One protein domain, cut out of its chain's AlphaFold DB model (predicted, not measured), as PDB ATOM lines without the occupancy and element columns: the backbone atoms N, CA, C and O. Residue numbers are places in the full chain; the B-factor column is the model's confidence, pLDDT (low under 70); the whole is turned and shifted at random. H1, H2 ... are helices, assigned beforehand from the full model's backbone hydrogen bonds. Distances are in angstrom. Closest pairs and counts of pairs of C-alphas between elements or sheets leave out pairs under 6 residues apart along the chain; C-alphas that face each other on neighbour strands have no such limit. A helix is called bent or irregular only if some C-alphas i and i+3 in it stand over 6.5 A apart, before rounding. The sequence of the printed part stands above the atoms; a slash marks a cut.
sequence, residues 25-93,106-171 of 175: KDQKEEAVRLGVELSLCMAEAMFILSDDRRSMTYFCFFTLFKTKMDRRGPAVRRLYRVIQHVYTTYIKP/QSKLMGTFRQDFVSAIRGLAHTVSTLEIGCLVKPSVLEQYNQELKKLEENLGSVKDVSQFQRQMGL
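Overview. This is residues 25 to 93 and 106 to 171 of the 175 residues of an uncharacterized protein of Brassica rapa subsp. pekinensis (UniProt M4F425). This is an up-and-down bundle of five helices, each running against the one before it in the chain, drawn out along one long axis. H1 and H4 lie side by side in the middle, H5 packs on both of them along one side, and the shorter H2 and H3 lie on the other side; the last residues of H5, 165 to 171, stick out. The printed part has 135 residues with five named helices, in the order H1, H2, H3, H4, H5, and no named strand; the class is all helix. It is compact, with a radius of gyration of the C-alphas of 15.4 A, and its outline is a rod of 54 by 25 by 23 A.

Along the chain. Find C-alpha 25 at (-26.653, 9.660, 107.740); from there H1 runs through residues 25 to 48, 34.9 A long. After a tight link comes H2, residues 53 to 66, and after a short one H3, residues 74 to 91. H3 is neither bent nor irregular, but only just: C-alphas 88 and 91 are 6.3 A apart. Beyond the cut, start again at C-alpha 106, at (12.107, 10.069, 98.357), where H4 begins; it spans residues 106 to 132, 36.9 A. H4 is irregular, with C-alphas 112 and 115 7.6 A apart, and has a kink of 48 degrees near residue 113. H5, residues 139 to 171, is the longest at 48.1 A and ends at C-alpha 171, at (17.068, 19.374, 84.679).

Arrangement. Begin at H4, the hub, which touches the four other helices. H4 and H5 form a helical hairpin, at a shallow tilt of 27 degrees; their closest C-alphas are those of Gly 123 and Tyr 145, 5.3 A apart. H1 touches H4 at a shallow tilt of 18 degrees, opposite ways, closest at the C-alphas of Ala 31 and Val 128, 6.7 A. H1 also touches H5, closest at the C-alphas of Cys 41 and Glu 153, 6.5 A, and H3, at those of Ala 43 and Val 86, 6.3 A. With its residues 106 to 118 alone H4 touches H2; the closest C-alphas, of Ser 55 and Ser 107, are 5.5 A apart. Residues 121 to 129 of H4 touch residues 74 to 76 of H3, closest at the C-alphas of Ala 75 and Ala 125, 5.3 A. H2 and H3, a helical hairpin, only just touch, with 3 pairs of C-alphas within 8 A, the closest being those of Leu 64 and Val 76, 7.2 A. H5 is apart from H2 and H3. In H1, H2, H3 and H5 every O i to N i+4 pair is within hydrogen-bond range; in H4, 19 of 23 are.

Size, cuts and confidence. The C-alphas farthest apart, of Gly 134 and Leu 171, are 54.2 A apart. Residues 94 to 105 are cut out, and C-alphas 93 and 106 stand 18.4 A apart across the cut. Of the links that are printed whole, none is long. The mean pLDDT of the printed part is 83.9; look for values under 70 at residues 67 to 72, 93, 106 to 107, 165 to 166 and 168 to 171.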
ATOM      1  N   LYS A  25     -26.800   9.421 109.176       87.81
ATOM      2  CA  LYS A  25     -26.653   9.660 107.740       87.81
ATOM      3  C   LYS A  25     -25.608  10.741 107.456       87.81
ATOM      4  O   LYS A  25     -24.731  10.505 106.626       87.81
ATOM      5  N   ASP A  26     -25.654  11.857 108.178       90.38
ATOM      6  CA  ASP A  26     -24.690  12.951 108.038       90.38
ATOM      7  C   ASP A  26     -23.263  12.471 108.357       90.38
ATOM      8  O   ASP A  26     -22.326  12.734 107.606       90.38
ATOM      9  N   GLN A  27     -23.086  11.671 109.418       91.31
ATOM     10  CA  GLN A  27     -21.784  11.084 109.758       91.31
ATOM     11  C   GLN A  27     -21.289  10.070 108.722       91.31
ATOM     12  O   GLN A  27     -20.083   9.960 108.493       91.31
ATOM     13  N   LYS A  28     -22.193   9.323 108.080       90.94
ATOM     14  CA  LYS A  28     -21.841   8.414 106.980       90.94
ATOM     15  C   LYS A  28     -21.373   9.178 105.748       90.94
ATOM     16  O   LYS A  28     -20.387   8.769 105.138       90.94
ATOM     17  N   GLU A  29     -22.043  10.268 105.391       92.56
ATOM     18  CA  GLU A  29     -21.634  11.133 104.281       92.56
ATOM     19  C   GLU A  29     -20.277  11.792 104.555       92.56
ATOM     20  O   GLU A  29     -19.372  11.736 103.720       92.56
ATOM     21  N   GLU A  30     -20.091  12.301 105.771       92.19
ATOM     22  CA  GLU A  30     -18.824  12.843 106.252       92.19
ATOM     23  C   GLU A  30     -17.695  11.805 106.161       92.19
ATOM     24  O   GLU A  30     -16.650  12.066 105.567       92.19
ATOM     25  N   ALA A  31     -17.918  10.584 106.661       90.81
ATOM     26  CA  ALA A  31     -16.944   9.496 106.579       90.81
ATOM     27  C   ALA A  31     -16.601   9.110 105.128       90.81
ATOM     28  O   ALA A  31     -15.469   8.707 104.846       90.81
ATOM     29  N   VAL A  32     -17.553   9.234 104.196       92.06
ATOM     30  CA  VAL A  32     -17.297   9.041 102.761       92.06
ATOM     31  C   VAL A  32     -16.403  10.153 102.221       92.06
ATOM     32  O   VAL A  32     -15.391   9.826 101.598       92.06
ATOM     33  N   ARG A  33     -16.721  11.429 102.481       94.44
ATOM     34  CA  ARG A  33     -15.903  12.573 102.036       94.44
ATOM     35  C   ARG A  33     -14.457  12.427 102.506       94.44
ATOM     36  O   ARG A  33     -13.521  12.477 101.715       94.44
ATOM     37  N   LEU A  34     -14.305  12.121 103.780       92.75
ATOM     38  CA  LEU A  34     -13.034  11.886 104.442       92.75
ATOM     39  C   LEU A  34     -12.259  10.678 103.910       92.75
ATOM     40  O   LEU A  34     -11.031  10.694 103.832       92.75
ATOM     41  N   GLY A  35     -12.966   9.614 103.533       93.00
ATOM     42  CA  GLY A  35     -12.361   8.467 102.868       93.00
ATOM     43  C   GLY A  35     -11.841   8.801 101.467       93.00
ATOM     44  O   GLY A  35     -10.813   8.258 101.054       93.00
ATOM     45  N   VAL A  36     -12.521   9.694 100.739       94.25
ATOM     46  CA  VAL A  36     -12.066  10.197  99.433       94.25
ATOM     47  C   VAL A  36     -10.794  11.027  99.596       94.25
ATOM     48  O   VAL A  36      -9.821  10.783  98.889       94.25
ATOM     49  N   GLU A  37     -10.765  11.934 100.562       94.94
ATOM     50  CA  GLU A  37      -9.620  12.804 100.849       94.94
ATOM     51  C   GLU A  37      -8.367  12.005 101.256       94.94
ATOM     52  O   GLU A  37      -7.301  12.159 100.656       94.94
ATOM     53  N   LEU A  38      -8.510  11.007 102.139       93.81
ATOM     54  CA  LEU A  38      -7.419  10.071 102.451       93.81
ATOM     55  C   LEU A  38      -6.939   9.290 101.214       93.81
ATOM     56  O   LEU A  38      -5.749   8.992 101.076       93.81
ATOM     57  N   SER A  39      -7.854   8.942 100.308       93.81
ATOM     58  CA  SER A  39      -7.512   8.244  99.064       93.81
ATOM     59  C   SER A  39      -6.710   9.134  98.112       93.81
ATOM     60  O   SER A  39      -5.775   8.645  97.476       93.81
ATOM     61  N   LEU A  40      -7.035  10.429  98.043       93.94
ATOM     62  CA  LEU A  40      -6.270  11.422  97.286       93.94
ATOM     63  C   LEU A  40      -4.871  11.602  97.878       93.94
ATOM     64  O   LEU A  40      -3.897  11.489  97.135       93.94
ATOM     65  N   CYS A  41      -4.759  11.746  99.203       93.00
ATOM     66  CA  CYS A  41      -3.470  11.793  99.898       93.00
ATOM     67  C   CYS A  41      -2.612  10.561  99.574       93.00
ATOM     68  O   CYS A  41      -1.432  10.677  99.245       93.00
ATOM     69  N   MET A  42      -3.203   9.360  99.629       92.69
ATOM     70  CA  MET A  42      -2.508   8.115  99.285       92.69
ATOM     71  C   MET A  42      -2.019   8.127  97.836       92.69
ATOM     72  O   MET A  42      -0.864   7.787  97.580       92.69
ATOM     73  N   ALA A  43      -2.870   8.525  96.890       92.50
ATOM     74  CA  ALA A  43      -2.486   8.623  95.488       92.50
ATOM     75  C   ALA A  43      -1.329   9.615  95.294       92.50
ATOM     76  O   ALA A  43      -0.348   9.291  94.627       92.50
ATOM     77  N   GLU A  44      -1.401  10.788  95.920       91.19
ATOM     78  CA  GLU A  44      -0.359  11.812  95.861       91.19
ATOM     79  C   GLU A  44       0.971  11.322  96.440       91.19
ATOM     80  O   GLU A  44       2.006  11.447  95.783       91.19
ATOM     81  N   ALA A  45       0.953  10.666  97.602       90.31
ATOM     82  CA  ALA A  45       2.143  10.038  98.171       90.31
ATOM     83  C   ALA A  45       2.744   8.987  97.221       90.31
ATOM     84  O   ALA A  45       3.960   8.935  97.037       90.31
ATOM     85  N   MET A  46       1.908   8.175  96.565       90.25
ATOM     86  CA  MET A  46       2.378   7.206  95.571       90.25
ATOM     87  C   MET A  46       3.034   7.887  94.362       90.25
ATOM     88  O   MET A  46       4.049   7.393  93.877       90.25
ATOM     89  N   PHE A  47       2.512   9.027  93.901       87.06
ATOM     90  CA  PHE A  47       3.133   9.819  92.834       87.06
ATOM     91  C   PHE A  47       4.453  10.462  93.264       87.06
ATOM     92  O   PHE A  47       5.423  10.421  92.502       87.06
ATOM     93  N   ILE A  48       4.520  11.019  94.476       84.12
ATOM     94  CA  ILE A  48       5.751  11.589  95.046       84.12
ATOM     95  C   ILE A  48       6.853  10.530  95.101       84.12
ATOM     96  O   ILE A  48       7.999  10.839  94.801       84.12
ATOM     97  N   LEU A  49       6.508   9.288  95.442       83.25
ATOM     98  CA  LEU A  49       7.457   8.178  95.568       83.25
ATOM     99  C   LEU A  49       7.659   7.388  94.263       83.25
ATOM    100  O   LEU A  49       8.405   6.415  94.252       83.25
ATOM    101  N   SER A  50       6.974   7.742  93.173       82.50
ATOM    102  CA  SER A  50       6.901   6.893  91.974       82.50
ATOM    103  C   SER A  50       8.236   6.707  91.243       82.50
ATOM    104  O   SER A  50       8.409   5.685  90.568       82.50
ATOM    105  N   ASP A  51       9.183   7.639  91.412       77.50
ATOM    106  CA  ASP A  51      10.528   7.530  90.836       77.50
ATOM    107  C   ASP A  51      11.341   6.430  91.542       77.50
ATOM    108  O   ASP A  51      12.100   5.707  90.898       77.50
ATOM    109  N   ASP A  52      11.124   6.238  92.849       78.69
ATOM    110  CA  ASP A  52      11.658   5.120  93.625       78.69
ATOM    111  C   ASP A  52      10.570   4.080  93.928       78.69
ATOM    112  O   ASP A  52       9.935   4.042  94.992       78.69
ATOM    113  N   ARG A  53      10.409   3.136  92.994       76.94
ATOM    114  CA  ARG A  53       9.441   2.040  93.129       76.94
ATOM    115  C   ARG A  53       9.614   1.210  94.392       76.94
ATOM    116  O   ARG A  53       8.608   0.699  94.891       76.94
ATOM    117  N   ARG A  54      10.842   1.019  94.888       79.19
ATOM    118  CA  ARG A  54      11.069   0.242  96.116       79.19
ATOM    119  C   ARG A  54      10.500   1.002  97.304       79.19
ATOM    120  O   ARG A  54       9.724   0.415  98.055       79.19
ATOM    121  N   SER A  55      10.802   2.293  97.421       82.06
ATOM    122  CA  SER A  55      10.269   3.144  98.490       82.06
ATOM    123  C   SER A  55       8.755   3.287  98.421       82.06
ATOM    124  O   SER A  55       8.090   3.116  99.438       82.06
ATOM    125  N   MET A  56       8.180   3.492  97.234       86.88
ATOM    126  CA  MET A  56       6.725   3.527  97.061       86.88
ATOM    127  C   MET A  56       6.069   2.197  97.457       86.88
ATOM    128  O   MET A  56       5.097   2.176  98.209       86.88
ATOM    129  N   THR A  57       6.598   1.066  96.977       84.62
ATOM    130  CA  THR A  57       6.031  -0.256  97.294       84.62
ATOM    131  C   THR A  57       6.141  -0.546  98.789       84.62
ATOM    132  O   THR A  57       5.180  -1.009  99.407       84.62
ATOM    133  N   TYR A  58       7.291  -0.228  99.387       85.31
ATOM    134  CA  TYR A  58       7.508  -0.348 100.822       85.31
ATOM    135  C   TYR A  58       6.561   0.555 101.616       85.31
ATOM    136  O   TYR A  58       5.994   0.102 102.604       85.31
ATOM    137  N   PHE A  59       6.328   1.792 101.177       87.31
ATOM    138  CA  PHE A  59       5.374   2.713 101.792       87.31
ATOM    139  C   PHE A  59       3.948   2.144 101.799       87.31
ATOM    140  O   PHE A  59       3.313   2.081 102.855       87.31
ATOM    141  N   CYS A  60       3.456   1.669 100.651       88.00
ATOM    142  CA  CYS A  60       2.129   1.059 100.543       88.00
ATOM    143  C   CYS A  60       2.010  -0.195 101.422       88.00
ATOM    144  O   CYS A  60       1.015  -0.387 102.118       88.00
ATOM    145  N   PHE A  61       3.039  -1.045 101.437       84.44
ATOM    146  CA  PHE A  61       3.068  -2.214 102.314       84.44
ATOM    147  C   PHE A  61       3.083  -1.799 103.792       84.44
ATOM    148  O   PHE A  61       2.290  -2.282 104.593       84.44
ATOM    149  N   PHE A  62       3.940  -0.856 104.170       84.88
ATOM    150  CA  PHE A  62       4.054  -0.378 105.542       84.88
ATOM    151  C   PHE A  62       2.719   0.168 106.056       84.88
ATOM    152  O   PHE A  62       2.259  -0.252 107.118       84.88
ATOM    153  N   THR A  63       2.088   1.069 105.301       84.06
ATOM    154  CA  THR A  63       0.826   1.720 105.685       84.06
ATOM    155  C   THR A  63      -0.305   0.709 105.868       84.06
ATOM    156  O   THR A  63      -1.047   0.794 106.842       84.06
ATOM    157  N   LEU A  64      -0.388  -0.319 105.021       78.94
ATOM    158  CA  LEU A  64      -1.392  -1.378 105.155       78.94
ATOM    159  C   LEU A  64      -1.109  -2.358 106.306       78.94
ATOM    160  O   LEU A  64      -2.042  -2.886 106.910       78.94
ATOM    161  N   PHE A  65       0.160  -2.640 106.617       73.75
ATOM    162  CA  PHE A  65       0.525  -3.665 107.603       73.75
ATOM    163  C   PHE A  65       0.678  -3.125 109.030       73.75
ATOM    164  O   PHE A  65       0.433  -3.865 109.986       73.75
ATOM    165  N   LYS A  66       1.067  -1.858 109.201       73.81
ATOM    166  CA  LYS A  66       1.328  -1.256 110.521       73.81
ATOM    167  C   LYS A  66       0.091  -0.750 111.239       73.81
ATOM    168  O   LYS A  66       0.147  -0.568 112.452       73.81
ATOM    169  N   THR A  67      -1.021  -0.586 110.534       64.81
ATOM    170  CA  THR A  67      -2.278  -0.128 111.135       64.81
ATOM    171  C   THR A  67      -2.824  -1.102 112.177       64.81
ATOM    172  O   THR A  67      -3.641  -0.684 112.989       64.81
ATOM    173  N   LYS A  68      -2.363  -2.370 112.205       66.69
ATOM    174  CA  LYS A  68      -2.880  -3.453 113.076       66.69
ATOM    175  C   LYS A  68      -4.415  -3.583 113.032       66.69
ATOM    176  O   LYS A  68      -5.002  -4.203 113.912       66.69
ATOM    177  N   MET A  69      -5.051  -2.997 112.020       63.12
ATOM    178  CA  MET A  69      -6.492  -3.013 111.826       63.12
ATOM    179  C   MET A  69      -6.906  -4.326 111.171       63.12
ATOM    180  O   MET A  69      -6.090  -4.983 110.510       63.12
ATOM    181  N   ASP A  70      -8.180  -4.693 111.325       67.38
ATOM    182  CA  ASP A  70      -8.734  -5.799 110.557       67.38
ATOM    183  C   ASP A  70      -8.578  -5.489 109.063       67.38
ATOM    184  O   ASP A  70      -9.179  -4.558 108.521       67.38
ATOM    185  N   ARG A  71      -7.742  -6.280 108.387       62.97
ATOM    186  CA  ARG A  71      -7.487  -6.150 106.947       62.97
ATOM    187  C   ARG A  71      -8.731  -6.459 106.119       62.97
ATOM    188  O   ARG A  71      -8.794  -6.066 104.957       62.97
ATOM    189  N   ARG A  72      -9.704  -7.169 106.700       62.25
ATOM    190  CA  ARG A  72     -11.023  -7.393 106.098       62.25
ATOM    191  C   ARG A  72     -11.976  -6.225 106.326       62.25
ATOM    192  O   ARG A  72     -13.017  -6.185 105.674       62.25
ATOM    193  N   GLY A  73     -11.594  -5.272 107.172       75.56
ATOM    194  CA  GLY A  73     -12.354  -4.065 107.422       75.56
ATOM    195  C   GLY A  73     -12.614  -3.281 106.128       75.56
ATOM    196  O   GLY A  73     -11.747  -3.194 105.245       75.56
ATOM    197  N   PRO A  74     -13.803  -2.680 106.003       79.62
ATOM    198  CA  PRO A  74     -14.261  -1.972 104.804       79.62
ATOM    199  C   PRO A  74     -13.295  -0.867 104.352       79.62
ATOM    200  O   PRO A  74     -13.028  -0.735 103.156       79.62
ATOM    201  N   ALA A  75     -12.734  -0.104 105.296       83.31
ATOM    202  CA  ALA A  75     -11.850   1.024 105.021       83.31
ATOM    203  C   ALA A  75     -10.510   0.568 104.423       83.31
ATOM    204  O   ALA A  75     -10.115   1.031 103.352       83.31
ATOM    205  N   VAL A  76      -9.850  -0.410 105.054       82.25
ATOM    206  CA  VAL A  76      -8.556  -0.943 104.592       82.25
ATOM    207  C   VAL A  76      -8.705  -1.616 103.228       82.25
ATOM    208  O   VAL A  76      -7.877  -1.412 102.341       82.25
ATOM    209  N   ARG A  77      -9.800  -2.361 103.015       86.25
ATOM    210  CA  ARG A  77     -10.080  -3.002 101.723       86.25
ATOM    211  C   ARG A  77     -10.264  -1.982 100.598       86.25
ATOM    212  O   ARG A  77      -9.790  -2.215  99.487       86.25
ATOM    213  N   ARG A  78     -10.968  -0.875 100.856       88.00
ATOM    214  CA  ARG A  78     -11.160   0.207  99.874       88.00
ATOM    215  C   ARG A  78      -9.840   0.910  99.568       88.00
ATOM    216  O   ARG A  78      -9.511   1.061  98.396       88.00
ATOM    217  N   LEU A  79      -9.046   1.228 100.588       89.38
ATOM    218  CA  LEU A  79      -7.732   1.844 100.407       89.38
ATOM    219  C   LEU A  79      -6.777   0.951  99.602       89.38
ATOM    220  O   LEU A  79      -6.089   1.426  98.705       89.38
ATOM    221  N   TYR A  80      -6.785  -0.360  99.855       88.88
ATOM    222  CA  TYR A  80      -6.013  -1.314  99.059       88.88
ATOM    223  C   TYR A  80      -6.386  -1.263  97.570       88.88
ATOM    224  O   TYR A  80      -5.502  -1.271  96.716       88.88
ATOM    225  N   ARG A  81      -7.681  -1.142  97.248       90.12
ATOM    226  CA  ARG A  81      -8.133  -0.985  95.855       90.12
ATOM    227  C   ARG A  81      -7.637   0.313  95.230       90.12
ATOM    228  O   ARG A  81      -7.265   0.290  94.063       90.12
ATOM    229  N   VAL A  82      -7.606   1.414  95.984       90.44
ATOM    230  CA  VAL A  82      -7.034   2.690  95.518       90.44
ATOM    231  C   VAL A  82      -5.557   2.512  95.191       90.44
ATOM    232  O   VAL A  82      -5.146   2.836  94.085       90.44
ATOM    233  N   ILE A  83      -4.782   1.914  96.100       90.88
ATOM    234  CA  ILE A  83      -3.355   1.642  95.881       90.88
ATOM    235  C   ILE A  83      -3.155   0.802  94.617       90.88
ATOM    236  O   ILE A  83      -2.363   1.159  93.748       90.88
ATOM    237  N   GLN A  84      -3.899  -0.298  94.478       90.50
ATOM    238  CA  GLN A  84      -3.823  -1.134  93.283       90.50
ATOM    239  C   GLN A  84      -4.160  -0.341  92.022       90.50
ATOM    240  O   GLN A  84      -3.395  -0.394  91.066       90.50
ATOM    241  N   HIS A  85      -5.258   0.416  92.036       91.38
ATOM    242  CA  HIS A  85      -5.701   1.207  90.896       91.38
ATOM    243  C   HIS A  85      -4.664   2.259  90.498       91.38
ATOM    244  O   HIS A  85      -4.309   2.351  89.325       91.38
ATOM    245  N   VAL A  86      -4.134   3.017  91.461       89.62
ATOM    246  CA  VAL A  86      -3.130   4.050  91.194       89.62
ATOM    247  C   VAL A  86      -1.872   3.424  90.602       89.62
ATOM    248  O   VAL A  86      -1.363   3.882  89.576       89.62
ATOM    249  N   TYR A  87      -1.417   2.322  91.201       86.44
ATOM    250  CA  TYR A  87      -0.258   1.592  90.717       86.44
ATOM    251  C   TYR A  87      -0.458   1.098  89.283       86.44
ATOM    252  O   TYR A  87       0.376   1.361  88.422       86.44
ATOM    253  N   THR A  88      -1.557   0.395  89.003       87.50
ATOM    254  CA  THR A  88      -1.782  -0.228  87.693       87.50
ATOM    255  C   THR A  88      -2.048   0.780  86.588       87.50
ATOM    256  O   THR A  88      -1.647   0.532  85.454       87.50
ATOM    257  N   THR A  89      -2.729   1.881  86.906       87.69
ATOM    258  CA  THR A  89      -3.206   2.849  85.913       87.69
ATOM    259  C   THR A  89      -2.165   3.925  85.620       87.69
ATOM    260  O   THR A  89      -1.976   4.272  84.456       87.69
ATOM    261  N   TYR A  90      -1.473   4.437  86.647       84.06
ATOM    262  CA  TYR A  90      -0.640   5.638  86.505       84.06
ATOM    263  C   TYR A  90       0.858   5.405  86.717       84.06
ATOM    264  O   TYR A  90       1.659   6.152  86.163       84.06
ATOM    265  N   ILE A  91       1.258   4.395  87.500       81.81
ATOM    266  CA  ILE A  91       2.670   4.222  87.900       81.81
ATOM    267  C   ILE A  91       3.354   3.064  87.171       81.81
ATOM    268  O   ILE A  91       4.554   3.125  86.880       81.81
ATOM    269  N   LYS A  92       2.622   1.981  86.890       77.25
ATOM    270  CA  LYS A  92       3.168   0.792  86.237       77.25
ATOM    271  C   LYS A  92       3.791   1.202  84.893       77.25
ATOM    272  O   LYS A  92       3.076   1.674  84.009       77.25
ATOM    273  N   PRO A  93       5.107   1.013  84.701       62.81
ATOM    274  CA  PRO A  93       5.739   1.359  83.441       62.81
ATOM    275  C   PRO A  93       5.299   0.389  82.349       62.81
ATOM    276  O   PRO A  93       5.081  -0.799  82.598       62.81
ATOM    277  N   GLN A 106      13.510  10.465  98.191       69.38
ATOM    278  CA  GLN A 106      12.107  10.069  98.357       69.38
ATOM    279  C   GLN A 106      11.880   9.114  99.541       69.38
ATOM    280  O   GLN A 106      10.895   9.267 100.260       69.38
ATOM    281  N   SER A 107      12.804   8.192  99.827       69.06
ATOM    282  CA  SER A 107      12.762   7.338 101.025       69.06
ATOM    283  C   SER A 107      12.864   8.147 102.326       69.06
ATOM    284  O   SER A 107      12.169   7.862 103.307       69.06
ATOM    285  N   LYS A 108      13.682   9.209 102.333       76.44
ATOM    286  CA  LYS A 108      13.776  10.141 103.472       76.44
ATOM    287  C   LYS A 108      12.495  10.953 103.636       76.44
ATOM    288  O   LYS A 108      11.981  11.043 104.749       76.44
ATOM    289  N   LEU A 109      11.935  11.453 102.531       73.75
ATOM    290  CA  LEU A 109      10.638  12.138 102.519       73.75
ATOM    291  C   LEU A 109       9.514  11.221 103.024       73.75
ATOM    292  O   LEU A 109       8.712  11.643 103.842       73.75
ATOM    293  N   MET A 110       9.512   9.932 102.665       73.44
ATOM    294  CA  MET A 110       8.568   8.951 103.218       73.44
ATOM    295  C   MET A 110       8.612   8.896 104.751       73.44
ATOM    296  O   MET A 110       7.604   8.593 105.381       73.44
ATOM    297  N   GLY A 111       9.769   9.131 105.375       75.94
ATOM    298  CA  GLY A 111       9.898   9.170 106.831       75.94
ATOM    299  C   GLY A 111       9.005  10.216 107.506       75.94
ATOM    300  O   GLY A 111       8.551   9.958 108.621       75.94
ATOM    301  N   THR A 112       8.708  11.337 106.841       78.69
ATOM    302  CA  THR A 112       8.031  12.489 107.460       78.69
ATOM    303  C   THR A 112       6.526  12.279 107.619       78.69
ATOM    304  O   THR A 112       5.998  12.540 108.693       78.69
ATOM    305  N   PHE A 113       5.846  11.732 106.608       82.44
ATOM    306  CA  PHE A 113       4.383  11.551 106.611       82.44
ATOM    307  C   PHE A 113       3.930  10.126 106.963       82.44
ATOM    308  O   PHE A 113       2.736   9.842 107.061       82.44
ATOM    309  N   ARG A 114       4.864   9.189 107.173       85.38
ATOM    310  CA  ARG A 114       4.539   7.766 107.380       85.38
ATOM    311  C   ARG A 114       3.562   7.513 108.522       85.38
ATOM    312  O   ARG A 114       2.662   6.687 108.393       85.38
ATOM    313  N   GLN A 115       3.801   8.159 109.662       85.19
ATOM    314  CA  GLN A 115       2.981   7.972 110.857       85.19
ATOM    315  C   GLN A 115       1.649   8.704 110.733       85.19
ATOM    316  O   GLN A 115       0.643   8.162 111.176       85.19
ATOM    317  N   ASP A 116       1.624   9.856 110.061       89.06
ATOM    318  CA  ASP A 116       0.387  10.596 109.803       89.06
ATOM    319  C   ASP A 116      -0.590   9.744 108.975       89.06
ATOM    320  O   ASP A 116      -1.758   9.629 109.332       89.06
ATOM    321  N   PHE A 117      -0.101   9.009 107.965       89.81
ATOM    322  CA  PHE A 117      -0.922   8.023 107.249       89.81
ATOM    323  C   PHE A 117      -1.443   6.901 108.148       89.81
ATOM    324  O   PHE A 117      -2.596   6.494 108.021       89.81
ATOM    325  N   VAL A 118      -0.605   6.355 109.035       88.19
ATOM    326  CA  VAL A 118      -1.044   5.287 109.946       88.19
ATOM    327  C   VAL A 118      -2.147   5.797 110.871       88.19
ATOM    328  O   VAL A 118      -3.133   5.085 111.062       88.19
ATOM    329  N   SER A 119      -2.005   7.005 111.417       88.06
ATOM    330  CA  SER A 119      -3.022   7.641 112.260       88.06
ATOM    331  C   SER A 119      -4.317   7.881 111.483       88.06
ATOM    332  O   SER A 119      -5.350   7.333 111.868       88.06
ATOM    333  N   ALA A 120      -4.242   8.513 110.307       90.50
ATOM    334  CA  ALA A 120      -5.409   8.777 109.468       90.50
ATOM    335  C   ALA A 120      -6.152   7.481 109.078       90.50
ATOM    336  O   ALA A 120      -7.363   7.362 109.259       90.50
ATOM    337  N   ILE A 121      -5.446   6.436 108.632       89.38
ATOM    338  CA  ILE A 121      -6.089   5.151 108.299       89.38
ATOM    339  C   ILE A 121      -6.789   4.549 109.526       89.38
ATOM    340  O   ILE A 121      -7.868   3.962 109.397       89.38
ATOM    341  N   ARG A 122      -6.196   4.680 110.718       87.94
ATOM    342  CA  ARG A 122      -6.805   4.186 111.958       87.94
ATOM    343  C   ARG A 122      -8.052   4.983 112.332       87.94
ATOM    344  O   ARG A 122      -9.047   4.357 112.696       87.94
ATOM    345  N   GLY A 123      -8.014   6.309 112.210       88.56
ATOM    346  CA  GLY A 123      -9.168   7.178 112.436       88.56
ATOM    347  C   GLY A 123     -10.327   6.825 111.508       88.56
ATOM    348  O   GLY A 123     -11.421   6.520 111.983       88.56
ATOM    349  N   LEU A 124     -10.068   6.711 110.200       90.31
ATOM    350  CA  LEU A 124     -11.089   6.318 109.228       90.31
ATOM    351  C   LEU A 124     -11.650   4.918 109.512       90.31
ATOM    352  O   LEU A 124     -12.864   4.722 109.499       90.31
ATOM    353  N   ALA A 125     -10.792   3.931 109.784       89.00
ATOM    354  CA  ALA A 125     -11.239   2.567 110.058       89.00
ATOM    355  C   ALA A 125     -12.108   2.483 111.323       89.00
ATOM    356  O   ALA A 125     -13.108   1.763 111.324       89.00
ATOM    357  N   HIS A 126     -11.772   3.239 112.371       87.56
ATOM    358  CA  HIS A 126     -12.580   3.329 113.584       87.56
ATOM    359  C   HIS A 126     -13.944   3.986 113.316       87.56
ATOM    360  O   HIS A 126     -14.977   3.436 113.703       87.56
ATOM    361  N   THR A 127     -13.959   5.120 112.607       89.25
ATOM    362  CA  THR A 127     -15.184   5.836 112.210       89.25
ATOM    363  C   THR A 127     -16.104   4.938 111.388       89.25
ATOM    364  O   THR A 127     -17.261   4.748 111.752       89.25
ATOM    365  N   VAL A 128     -15.582   4.304 110.333       89.25
ATOM    366  CA  VAL A 128     -16.377   3.423 109.466       89.25
ATOM    367  C   VAL A 128     -16.912   2.218 110.240       89.25
ATOM    368  O   VAL A 128     -18.092   1.910 110.118       89.25
ATOM    369  N   SER A 129     -16.093   1.568 111.074       87.12
ATOM    370  CA  SER A 129     -16.545   0.399 111.846       87.12
ATOM    371  C   SER A 129     -17.651   0.761 112.843       87.12
ATOM    372  O   SER A 129     -18.596   0.000 113.022       87.12
ATOM    373  N   THR A 130     -17.563   1.937 113.471       86.81
ATOM    374  CA  THR A 130     -18.592   2.424 114.404       86.81
ATOM    375  C   THR A 130     -19.920   2.667 113.679       86.81
ATOM    376  O   THR A 130     -20.966   2.205 114.133       86.81
ATOM    377  N   LEU A 131     -19.864   3.320 112.513       88.00
ATOM    378  CA  LEU A 131     -21.037   3.618 111.688       88.00
ATOM    379  C   LEU A 131     -21.654   2.367 111.043       88.00
ATOM    380  O   LEU A 131     -22.862   2.330 110.812       88.00
ATOM    381  N   GLU A 132     -20.859   1.334 110.752       86.62
ATOM    382  CA  GLU A 132     -21.362   0.054 110.233       86.62
ATOM    383  C   GLU A 132     -22.183  -0.725 111.263       86.62
ATOM    384  O   GLU A 132     -23.119  -1.428 110.890       86.62
ATOM    385  N   ILE A 133     -21.879  -0.566 112.554       86.44
ATOM    386  CA  ILE A 133     -22.640  -1.177 113.656       86.44
ATOM    387  C   ILE A 133     -23.908  -0.351 113.982       86.44
ATOM    388  O   ILE A 133     -24.724  -0.763 114.803       86.44
ATOM    389  N   GLY A 134     -24.113   0.794 113.316       82.81
ATOM    390  CA  GLY A 134     -25.249   1.696 113.552       82.81
ATOM    391  C   GLY A 134     -25.067   2.598 114.775       82.81
ATOM    392  O   GLY A 134     -26.039   3.115 115.317       82.81
ATOM    393  N   CYS A 135     -23.827   2.771 115.240       85.62
ATOM    394  CA  CYS A 135     -23.503   3.666 116.344       85.62
ATOM    395  C   CYS A 135     -23.051   5.032 115.821       85.62
ATOM    396  O   CYS A 135     -22.338   5.125 114.821       85.62
ATOM    397  N   LEU A 136     -23.389   6.092 116.558       88.50
ATOM    398  CA  LEU A 136     -22.855   7.425 116.298       88.50
ATOM    399  C   LEU A 136     -21.406   7.531 116.781       88.50
ATOM    400  O   LEU A 136     -21.049   7.092 117.879       88.50
ATOM    401  N   VAL A 137     -20.573   8.171 115.970       88.00
ATOM    402  CA  VAL A 137     -19.198   8.515 116.331       88.00
ATOM    403  C   VAL A 137     -19.225   9.770 117.199       88.00
ATOM    404  O   VAL A 137     -19.947  10.727 116.914       88.00
ATOM    405  N   LYS A 138     -18.437   9.787 118.279       89.06
ATOM    406  CA  LYS A 138     -18.298  10.989 119.111       89.06
ATOM    407  C   LYS A 138     -17.716  12.135 118.266       89.06
ATOM    408  O   LYS A 138     -16.701  11.902 117.611       89.06
ATOM    409  N   PRO A 139     -18.266  13.363 118.333       86.62
ATOM    410  CA  PRO A 139     -17.754  14.499 117.561       86.62
ATOM    411  C   PRO A 139     -16.249  14.734 117.729       86.62
ATOM    412  O   PRO A 139     -15.561  14.970 116.746       86.62
ATOM    413  N   SER A 140     -15.714  14.552 118.941       87.31
ATOM    414  CA  SER A 140     -14.279  14.704 119.219       87.31
ATOM    415  C   SER A 140     -13.384  13.717 118.460       87.31
ATOM    416  O   SER A 140     -12.263  14.056 118.103       87.31
ATOM    417  N   VAL A 141     -13.866  12.498 118.196       86.44
ATOM    418  CA  VAL A 141     -13.116  11.487 117.428       86.44
ATOM    419  C   VAL A 141     -13.068  11.870 115.952       86.44
ATOM    420  O   VAL A 141     -12.045  11.702 115.296       86.44
ATOM    421  N   LEU A 142     -14.177  12.401 115.439       86.94
ATOM    422  CA  LEU A 142     -14.282  12.864 114.061       86.94
ATOM    423  C   LEU A 142     -13.435  14.121 113.830       86.94
ATOM    424  O   LEU A 142     -12.703  14.198 112.850       86.94
ATOM    425  N   GLU A 143     -13.463  15.059 114.777       89.25
ATOM    426  CA  GLU A 143     -12.626  16.257 114.766       89.25
ATOM    427  C   GLU A 143     -11.133  15.912 114.828       89.25
ATOM    428  O   GLU A 143     -10.354  16.439 114.035       89.25
ATOM    429  N   GLN A 144     -10.736  14.977 115.702       88.56
ATOM    430  CA  GLN A 144      -9.359  14.486 115.755       88.56
ATOM    431  C   GLN A 144      -8.924  13.915 114.402       88.56
ATOM    432  O   GLN A 144      -7.845  14.238 113.908       88.56
ATOM    433  N   TYR A 145      -9.758  13.081 113.786       88.56
ATOM    434  CA  TYR A 145      -9.433  12.499 112.491       88.56
ATOM    435  C   TYR A 145      -9.330  13.567 111.383       88.56
ATOM    436  O   TYR A 145      -8.396  13.516 110.585       88.56
ATOM    437  N   ASN A 146     -10.203  14.581 111.374       90.25
ATOM    438  CA  ASN A 146     -10.096  15.710 110.440       90.25
ATOM    439  C   ASN A 146      -8.785  16.489 110.625       90.25
ATOM    440  O   ASN A 146      -8.151  16.876 109.647       90.25
ATOM    441  N   GLN A 147      -8.344  16.696 111.868       90.56
ATOM    442  CA  GLN A 147      -7.063  17.347 112.156       90.56
ATOM    443  C   GLN A 147      -5.868  16.506 111.686       90.56
ATOM    444  O   GLN A 147      -4.927  17.047 111.105       90.56
ATOM    445  N   GLU A 148      -5.903  15.189 111.910       89.25
ATOM    446  CA  GLU A 148      -4.871  14.264 111.427       89.25
ATOM    447  C   GLU A 148      -4.777  14.273 109.897       89.25
ATOM    448  O   GLU A 148      -3.672  14.271 109.351       89.25
ATOM    449  N   LEU A 149      -5.922  14.327 109.212       91.38
ATOM    450  CA  LEU A 149      -5.981  14.365 107.756       91.38
ATOM    451  C   LEU A 149      -5.475  15.698 107.197       91.38
ATOM    452  O   LEU A 149      -4.615  15.697 106.325       91.38
ATOM    453  N   LYS A 150      -5.893  16.825 107.776       91.62
ATOM    454  CA  LYS A 150      -5.401  18.149 107.381       91.62
ATOM    455  C   LYS A 150      -3.885  18.278 107.549       91.62
ATOM    456  O   LYS A 150      -3.191  18.760 106.659       91.62
ATOM    457  N   LYS A 151      -3.347  17.798 108.675       90.44
ATOM    458  CA  LYS A 151      -1.897  17.760 108.903       90.44
ATOM    459  C   LYS A 151      -1.192  16.919 107.835       90.44
ATOM    460  O   LYS A 151      -0.102  17.269 107.383       90.44
ATOM    461  N   LEU A 152      -1.801  15.801 107.443       91.19
ATOM    462  CA  LEU A 152      -1.270  14.951 106.389       91.19
ATOM    463  C   LEU A 152      -1.253  15.672 105.031       91.19
ATOM    464  O   LEU A 152      -0.238  15.603 104.340       91.19
ATOM    465  N   GLU A 153      -2.323  16.380 104.673       91.62
ATOM    466  CA  GLU A 153      -2.397  17.190 103.449       91.62
ATOM    467  C   GLU A 153      -1.320  18.281 103.416       91.62
ATOM    468  O   GLU A 153      -0.592  18.407 102.431       91.62
ATOM    469  N   GLU A 154      -1.157  19.030 104.509       90.69
ATOM    470  CA  GLU A 154      -0.136  20.079 104.631       90.69
ATOM    471  C   GLU A 154       1.285  19.507 104.476       90.69
ATOM    472  O   GLU A 154       2.116  20.056 103.744       90.69
ATOM    473  N   ASN A 155       1.550  18.357 105.105       88.12
ATOM    474  CA  ASN A 155       2.830  17.660 104.991       88.12
ATOM    475  C   ASN A 155       3.099  17.188 103.555       88.12
ATOM    476  O   ASN A 155       4.223  17.323 103.066       88.12
ATOM    477  N   LEU A 156       2.087  16.654 102.866       87.75
ATOM    478  CA  LEU A 156       2.214  16.235 101.468       87.75
ATOM    479  C   LEU A 156       2.433  17.424 100.530       87.75
ATOM    480  O   LEU A 156       3.292  17.333  99.652       87.75
ATOM    481  N   GLY A 157       1.737  18.541 100.751       86.12
ATOM    482  CA  GLY A 157       1.931  19.783 100.002       86.12
ATOM    483  C   GLY A 157       3.371  20.290 100.099       86.12
ATOM    484  O   GLY A 157       4.040  20.465  99.081       86.12
ATOM    485  N   SER A 158       3.902  20.393 101.321       83.94
ATOM    486  CA  SER A 158       5.291  20.811 101.545       83.94
ATOM    487  C   SER A 158       6.304  19.887 100.854       83.94
ATOM    488  O   SER A 158       7.242  20.345 100.199       83.94
ATOM    489  N   VAL A 159       6.104  18.569 100.948       82.25
ATOM    490  CA  VAL A 159       6.986  17.583 100.306       82.25
ATOM    491  C   VAL A 159       6.909  17.663  98.782       82.25
ATOM    492  O   VAL A 159       7.925  17.517  98.097       82.25
ATOM    493  N   LYS A 160       5.715  17.890  98.237       80.62
ATOM    494  CA  LYS A 160       5.502  18.023  96.801       80.62
ATOM    495  C   LYS A 160       6.262  19.213  96.240       80.62
ATOM    496  O   LYS A 160       6.970  19.023  95.251       80.62
ATOM    497  N   ASP A 161       6.199  20.367  96.893       78.75
ATOM    498  CA  ASP A 161       6.938  21.563  96.480       78.75
ATOM    499  C   ASP A 161       8.451  21.302  96.458       78.75
ATOM    500  O   ASP A 161       9.124  21.580  95.462       78.75
ATOM    501  N   VAL A 162       8.980  20.644  97.499       71.06
ATOM    502  CA  VAL A 162      10.392  20.226  97.564       71.06
ATOM    503  C   VAL A 162      10.745  19.264  96.425       71.06
ATOM    504  O   VAL A 162      11.779  19.423  95.773       71.06
ATOM    505  N   SER A 163       9.890  18.274  96.152       70.00
ATOM    506  CA  SER A 163      10.129  17.280  95.098       70.00
ATOM    507  C   SER A 163      10.098  17.892  93.692       70.00
ATOM    508  O   SER A 163      10.921  17.543  92.842       70.00
ATOM    509  N   GLN A 164       9.188  18.836  93.437       72.12
ATOM    510  CA  GLN A 164       9.085  19.534  92.157       72.12
ATOM    511  C   GLN A 164      10.290  20.445  91.935       72.12
ATOM    512  O   GLN A 164      10.879  20.422  90.853       72.12
ATOM    513  N   PHE A 165      10.704  21.173  92.974       69.06
ATOM    514  CA  PHE A 165      11.897  22.011  92.935       69.06
ATOM    515  C   PHE A 165      13.156  21.189  92.619       69.06
ATOM    516  O   PHE A 165      13.930  21.542  91.730       69.06
ATOM    517  N   GLN A 166      13.332  20.032  93.267       65.81
ATOM    518  CA  GLN A 166      14.451  19.124  92.988       65.81
ATOM    519  C   GLN A 166      14.447  18.602  91.545       65.81
ATOM    520  O   GLN A 166      15.504  18.541  90.912       65.81
ATOM    521  N   ARG A 167      13.272  18.264  90.996       70.06
ATOM    522  CA  ARG A 167      13.139  17.842  89.592       70.06
ATOM    523  C   ARG A 167      13.510  18.965  88.618       70.06
ATOM    524  O   ARG A 167      14.213  18.699  87.650       70.06
ATOM    525  N   GLN A 168      13.093  20.206  88.880       69.25
ATOM    526  CA  GLN A 168      13.442  21.364  88.045       69.25
ATOM    527  C   GLN A 168      14.947  21.672  88.083       69.25
ATOM    528  O   GLN A 168      15.567  21.854  87.035       69.25
ATOM    529  N   MET A 169      15.566  21.648  89.266       68.19
ATOM    530  CA  MET A 169      17.006  21.891  89.420       68.19
ATOM    531  C   MET A 169      17.867  20.780  88.800       68.19
ATOM    532  O   MET A 169      18.895  21.061  88.187       68.19
ATOM    533  N   GLY A 170      17.436  19.516  88.898       59.66
ATOM    534  CA  GLY A 170      18.119  18.385  88.261       59.66
ATOM    535  C   GLY A 170      18.083  18.407  86.726       59.66
ATOM    536  O   GLY A 170      18.925  17.771  86.090       59.66
ATOM    537  N   LEU A 171      17.139  19.142  86.127       54.25
ATOM    538  CA  LEU A 171      17.068  19.374  84.679       54.25
ATOM    539  C   LEU A 171      17.975  20.533  84.231       54.25
ATOM    540  O   LEU A 171      18.529  20.468  83.137       54.25
TER     541      LEU A 171